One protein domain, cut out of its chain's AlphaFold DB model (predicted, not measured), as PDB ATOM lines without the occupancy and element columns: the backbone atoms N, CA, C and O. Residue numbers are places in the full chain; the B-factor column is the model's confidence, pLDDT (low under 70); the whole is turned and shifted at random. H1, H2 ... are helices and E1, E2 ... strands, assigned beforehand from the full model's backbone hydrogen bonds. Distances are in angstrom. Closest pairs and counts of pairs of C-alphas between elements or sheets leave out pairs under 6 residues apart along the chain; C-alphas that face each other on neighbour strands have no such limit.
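AT A GLANCE: This is residues 181 to 208 and 216 to 231 of the 285 residues of an uncharacterized protein of Prevotella sp. tc2-28 (UniProt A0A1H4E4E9). A small hairpin of two antiparallel strands, E1 and E2, makes one end of a thin, drawn-out shape, and a single long helix, H1, makes the other end as a free arm; the short helix H2 lies between them. H1 sticks out with no other part of the printed chain packed on it, and a cut lies between H2 and the hairpin. The printed part has 44 residues with two named helices and two named strands, in the order H1, H2, E1, E2, and its class is mixed, helices and strands. It is extended, a rod with a radius of gyration of the C-alphas of 16.5 A and spans of 54 by 17 by 11 A.

HOW THE PARTS SIT: Begin at the sheet, where E1, residues 216 to 220, and E2, residues 226 to 231, are antiparallel neighbours, with an angle of 135 degrees between their N-to-C directions. They form a hairpin through a tight link of 5 residues. Look at N 219 and O 227, 2.8 A apart, and at N 227 and O 219, 3.0 A apart; both pairs are within hydrogen-bond range. The C-alphas of 219 and 229 face each other at 4.6 A. Moving outward, you reach H2, residues 203 to 206, whose closest C-alphas to E2 are those of Lys 205 and Leu 226, 6.5 A apart; 2 pairs of C-alphas of H2 and E2 are within 8 A. Farther out is H1, residues 183 to 200, which is apart from E1, from E2 and also from H2, though a tight link of 2 residues joins it to H2. In H1, 13 of 14 O i to N i+4 pairs are within hydrogen-bond range, while H2, with 4 residues, is too short for such a pair.

IN THESE COORDINATES: Find C-alpha 216 at (99.503, 80.986, 72.476); from there E1 runs 13.0 A to C-alpha 220. E2 runs 13.7 A from C-alpha 226 to C-alpha 231 at (95.800, 82.646, 69.070). H2 measures 5.0 A from C-alpha 203 to C-alpha 206. For H1, go to C-alpha 183 at (123.006, 119.115, 92.634); from there the helix runs 26.6 A to C-alpha 200.

THE WHOLE: The two C-alphas farthest apart are those of Thr 182 and Ala 231, at 53.8 A. Residues 181 to 204, of which 183 to 200 belong to H1, stand free. Residues 209 to 215 are not printed, and across this cut, in the link from H2 to E1, C-alphas 208 and 216 are 15.1 A apart. The links that are printed whole are both tight. The mean pLDDT of the printed part is 81.8, and the model's confidence is under 70 at residues 198 to 208.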
ATOM      1  N   MET A 181     129.566 116.563  94.608       86.50
ATOM      2  CA  MET A 181     129.238 117.129  93.301       86.50
ATOM      3  C   MET A 181     128.051 118.091  93.415       86.50
ATOM      4  O   MET A 181     127.236 117.983  94.328       86.50
ATOM      5  N   THR A 182     127.903 119.019  92.466       91.62
ATOM      6  CA  THR A 182     126.749 119.931  92.473       91.62
ATOM      7  C   THR A 182     125.436 119.174  92.253       91.62
ATOM      8  O   THR A 182     125.413 118.103  91.637       91.62
ATOM      9  N   ALA A 183     124.326 119.736  92.739       93.19
ATOM     10  CA  ALA A 183     123.006 119.115  92.634       93.19
ATOM     11  C   ALA A 183     122.605 118.838  91.174       93.19
ATOM     12  O   ALA A 183     121.978 117.821  90.883       93.19
ATOM     13  N   GLU A 184     123.017 119.697  90.239       94.25
ATOM     14  CA  GLU A 184     122.760 119.538  88.805       94.25
ATOM     15  C   GLU A 184     123.468 118.305  88.232       94.25
ATOM     16  O   GLU A 184     122.896 117.577  87.414       94.25
ATOM     17  N   VAL A 185     124.702 118.042  88.671       92.94
ATOM     18  CA  VAL A 185     125.468 116.874  88.221       92.94
ATOM     19  C   VAL A 185     124.919 115.599  88.851       92.94
ATOM     20  O   VAL A 185     124.743 114.606  88.147       92.94
ATOM     21  N   GLN A 186     124.562 115.637  90.138       93.69
ATOM     22  CA  GLN A 186     123.888 114.519  90.805       93.69
ATOM     23  C   GLN A 186     122.577 114.150  90.096       93.69
ATOM     24  O   GLN A 186     122.344 112.981  89.788       93.69
ATOM     25  N   ALA A 187     121.750 115.149  89.770       92.62
ATOM     26  CA  ALA A 187     120.503 114.950  89.039       92.62
ATOM     27  C   ALA A 187     120.745 114.365  87.639       92.62
ATOM     28  O   ALA A 187     120.047 113.440  87.226       92.62
ATOM     29  N   SER A 188     121.765 114.852  86.929       93.00
ATOM     30  CA  SER A 188     122.117 114.349  85.597       93.00
ATOM     31  C   SER A 188     122.558 112.881  85.626       93.00
ATOM     32  O   SER A 188     122.164 112.105  84.757       93.00
ATOM     33  N   LEU A 189     123.327 112.474  86.642       90.44
ATOM     34  CA  LEU A 189     123.752 111.084  86.823       90.44
ATOM     35  C   LEU A 189     122.574 110.161  87.169       90.44
ATOM     36  O   LEU A 189     122.480 109.070  86.612       90.44
ATOM     37  N   ALA A 190     121.643 110.609  88.016       88.31
ATOM     38  CA  ALA A 190     120.435 109.846  88.343       88.31
ATOM     39  C   ALA A 190     119.510 109.653  87.126       88.31
ATOM     40  O   ALA A 190     118.931 108.581  86.929       88.31
ATOM     41  N   LEU A 191     119.394 110.680  86.277       88.44
ATOM     42  CA  LEU A 191     118.669 110.583  85.009       88.44
ATOM     43  C   LEU A 191     119.340 109.594  84.049       88.44
ATOM     44  O   LEU A 191     118.645 108.798  83.418       88.44
ATOM     45  N   ALA A 192     120.673 109.617  83.956       86.00
ATOM     46  CA  ALA A 192     121.426 108.684  83.122       86.00
ATOM     47  C   ALA A 192     121.244 107.225  83.577       86.00
ATOM     48  O   ALA A 192     120.994 106.358  82.740       86.00
ATOM     49  N   ASP A 193     121.292 106.968  84.886       85.50
ATOM     50  CA  ASP A 193     121.046 105.643  85.468       85.50
ATOM     51  C   ASP A 193     119.629 105.136  85.138       85.50
ATOM     52  O   ASP A 193     119.440 104.044  84.601       85.50
ATOM     53  N   THR A 194     118.624 105.998  85.321       82.25
ATOM     54  CA  THR A 194     117.221 105.689  85.003       82.25
ATOM     55  C   THR A 194     117.010 105.379  83.516       82.25
ATOM     56  O   THR A 194     116.269 104.456  83.169       82.25
ATOM     57  N   ALA A 195     117.645 106.143  82.622       80.06
ATOM     58  CA  ALA A 195     117.500 105.975  81.177       80.06
ATOM     59  C   ALA A 195     118.117 104.659  80.672       80.06
ATOM     60  O   ALA A 195     117.542 104.006  79.801       80.06
ATOM     61  N   ILE A 196     119.255 104.243  81.237       76.75
ATOM     62  CA  ILE A 196     119.909 102.974  80.884       76.75
ATOM     63  C   ILE A 196     119.038 101.783  81.306       76.75
ATOM     64  O   ILE A 196     118.839 100.859  80.512       76.75
ATOM     65  N   GLN A 197     118.461 101.831  82.509       73.75
ATOM     66  CA  GLN A 197     117.644 100.735  83.037       73.75
ATOM     67  C   GLN A 197     116.366 100.505  82.218       73.75
ATOM     68  O   GLN A 197     116.021  99.362  81.935       73.75
ATOM     69  N   GLN A 198     115.703 101.561  81.734       69.00
ATOM     70  CA  GLN A 198     114.483 101.424  80.921       69.00
ATOM     71  C   GLN A 198     114.700 100.755  79.553       69.00
ATOM     72  O   GLN A 198     113.751 100.213  78.986       69.00
ATOM     73  N   HIS A 199     115.913 100.807  78.997       65.12
ATOM     74  CA  HIS A 199     116.212 100.210  77.691       65.12
ATOM     75  C   HIS A 199     116.599  98.730  77.775       65.12
ATOM     76  O   HIS A 199     116.331  97.989  76.830       65.12
ATOM     77  N   GLN A 200     117.235  98.292  78.867       64.12
ATOM     78  CA  GLN A 200     117.621  96.886  79.037       64.12
ATOM     79  C   GLN A 200     116.568  96.066  79.779       64.12
ATOM     80  O   GLN A 200     116.432  94.867  79.531       64.12
ATOM     81  N   ASP A 201     115.795  96.704  80.654       67.94
ATOM     82  CA  ASP A 201     114.783  96.019  81.434       67.94
ATOM     83  C   ASP A 201     113.452  95.906  80.672       67.94
ATOM     84  O   ASP A 201     112.523  96.699  80.833       67.94
ATOM     85  N   ILE A 202     113.340  94.870  79.836       67.50
ATOM     86  CA  ILE A 202     112.037  94.424  79.335       67.50
ATOM     87  C   ILE A 202     111.300  93.566  80.368       67.50
ATOM     88  O   ILE A 202     110.154  93.220  80.113       67.50
ATOM     89  N   SER A 203     111.874  93.217  81.528       65.94
ATOM     90  CA  SER A 203     111.210  92.330  82.498       65.94
ATOM     91  C   SER A 203     109.887  92.928  82.982       65.94
ATOM     92  O   SER A 203     108.877  92.237  82.994       65.94
ATOM     93  N   GLY A 204     109.812  94.252  83.157       61.06
ATOM     94  CA  GLY A 204     108.563  94.964  83.445       61.06
ATOM     95  C   GLY A 204     107.568  95.089  82.277       61.06
ATOM     96  O   GLY A 204     106.514  95.695  82.463       61.06
ATOM     97  N   LYS A 205     107.874  94.589  81.073       62.09
ATOM     98  CA  LYS A 205     106.949  94.485  79.920       62.09
ATOM     99  C   LYS A 205     106.726  93.031  79.472       62.09
ATOM    100  O   LYS A 205     105.643  92.717  78.998       62.09
ATOM    101  N   ALA A 206     107.715  92.159  79.646       59.16
ATOM    102  CA  ALA A 206     107.667  90.725  79.389       59.16
ATOM    103  C   ALA A 206     106.897  89.973  80.486       59.16
ATOM    104  O   ALA A 206     106.172  89.036  80.173       59.16
ATOM    105  N   ASP A 207     106.965  90.438  81.739       66.81
ATOM    106  CA  ASP A 207     106.223  89.890  82.887       66.81
ATOM    107  C   ASP A 207     104.805  90.492  83.034       66.81
ATOM    108  O   ASP A 207     104.094  90.255  84.006       66.81
ATOM    109  N   LYS A 208     104.365  91.311  82.063       61.69
ATOM    110  CA  LYS A 208     103.063  92.006  82.094       61.69
ATOM    111  C   LYS A 208     101.950  91.342  81.304       61.69
ATOM    112  O   LYS A 208     100.825  91.845  81.349       61.69
ATOM    113  N   ASN A 216      99.906  79.833  73.275       92.06
ATOM    114  CA  ASN A 216      99.503  80.986  72.476       92.06
ATOM    115  C   ASN A 216     100.730  81.796  72.029       92.06
ATOM    116  O   ASN A 216     101.772  81.803  72.689       92.06
ATOM    117  N   PHE A 217     100.603  82.504  70.908       90.06
ATOM    118  CA  PHE A 217     101.610  83.460  70.456       90.06
ATOM    119  C   PHE A 217     101.508  84.777  71.239       90.06
ATOM    120  O   PHE A 217     100.424  85.185  71.663       90.06
ATOM    121  N   ALA A 218     102.631  85.477  71.387       88.75
ATOM    122  CA  ALA A 218     102.629  86.840  71.911       88.75
ATOM    123  C   ALA A 218     102.077  87.826  70.863       88.75
ATOM    124  O   ALA A 218     102.372  87.707  69.673       88.75
ATOM    125  N   GLY A 219     101.294  88.803  71.317       87.44
ATOM    126  CA  GLY A 219     100.802  89.935  70.535       87.44
ATOM    127  C   GLY A 219     101.302  91.273  71.080       87.44
ATOM    128  O   GLY A 219     102.004  91.322  72.093       87.44
ATOM    129  N   LEU A 220     100.931  92.358  70.398       87.62
ATOM    130  CA  LEU A 220     101.134  93.731  70.858       87.62
ATOM    131  C   LEU A 220      99.791  94.468  70.882       87.62
ATOM    132  O   LEU A 220      99.013  94.349  69.933       87.62
ATOM    133  N   ASP A 221      99.534  95.246  71.933       83.69
ATOM    134  CA  ASP A 221      98.404  96.181  71.968       83.69
ATOM    135  C   ASP A 221      98.685  97.453  71.139       83.69
ATOM    136  O   ASP A 221      99.771  97.652  70.587       83.69
ATOM    137  N   ALA A 222      97.700  98.353  71.063       88.19
ATOM    138  CA  ALA A 222      97.817  99.621  70.334       88.19
ATOM    139  C   ALA A 222      98.913 100.562  70.878       88.19
ATOM    140  O   ALA A 222      99.311 101.510  70.203       88.19
ATOM    141  N   ASN A 223      99.411 100.299  72.086       82.38
ATOM    142  CA  ASN A 223     100.436 101.071  72.771       82.38
ATOM    143  C   ASN A 223     101.808 100.367  72.716       82.38
ATOM    144  O   ASN A 223     102.771 100.858  73.308       82.38
ATOM    145  N   GLY A 224     101.911  99.241  71.998       79.56
ATOM    146  CA  GLY A 224     103.137  98.462  71.845       79.56
ATOM    147  C   GLY A 224     103.516  97.637  73.079       79.56
ATOM    148  O   GLY A 224     104.681  97.257  73.211       79.56
ATOM    149  N   ASN A 225     102.582  97.374  73.998       81.94
ATOM    150  CA  ASN A 225     102.812  96.459  75.117       81.94
ATOM    151  C   ASN A 225     102.545  95.016  74.693       81.94
ATOM    152  O   ASN A 225     101.642  94.761  73.901       81.94
ATOM    153  N   LEU A 226     103.301  94.073  75.258       85.44
ATOM    154  CA  LEU A 226     103.082  92.646  75.035       85.44
ATOM    155  C   LEU A 226     101.735  92.209  75.624       85.44
ATOM    156  O   LEU A 226     101.412  92.548  76.763       85.44
ATOM    157  N   THR A 227     100.981  91.421  74.863       87.00
ATOM    158  CA  THR A 227      99.720  90.797  75.289       87.00
ATOM    159  C   THR A 227      99.676  89.329  74.866       87.00
ATOM    160  O   THR A 227     100.428  88.901  73.990       87.00
ATOM    161  N   ASP A 228      98.779  88.537  75.456       89.44
ATOM    162  CA  ASP A 228      98.425  87.228  74.901       89.44
ATOM    163  C   ASP A 228      97.596  87.493  73.641       89.44
ATOM    164  O   ASP A 228      96.601  88.219  73.698       89.44
ATOM    165  N   SER A 229      98.021  86.968  72.492       91.12
ATOM    166  CA  SER A 229      97.261  87.148  71.250       91.12
ATOM    167  C   SER A 229      95.913  86.422  71.275       91.12
ATOM    168  O   SER A 229      95.051  86.704  70.446       91.12
ATOM    169  N   GLY A 230      95.739  85.458  72.187       91.38
ATOM    170  CA  GLY A 230      94.604  84.541  72.206       91.38
ATOM    171  C   GLY A 230      94.648  83.491  71.092       91.38
ATOM    172  O   GLY A 230      93.778  82.624  71.064       91.38
ATOM    173  N   ALA A 231      95.639  83.553  70.196       92.38
ATOM    174  CA  ALA A 231      95.800  82.646  69.070       92.38
ATOM    175  C   ALA A 231      96.958  81.675  69.319       92.38
ATOM    176  O   ALA A 231      98.057  82.069  69.718       92.38
TER     177      ALA A 231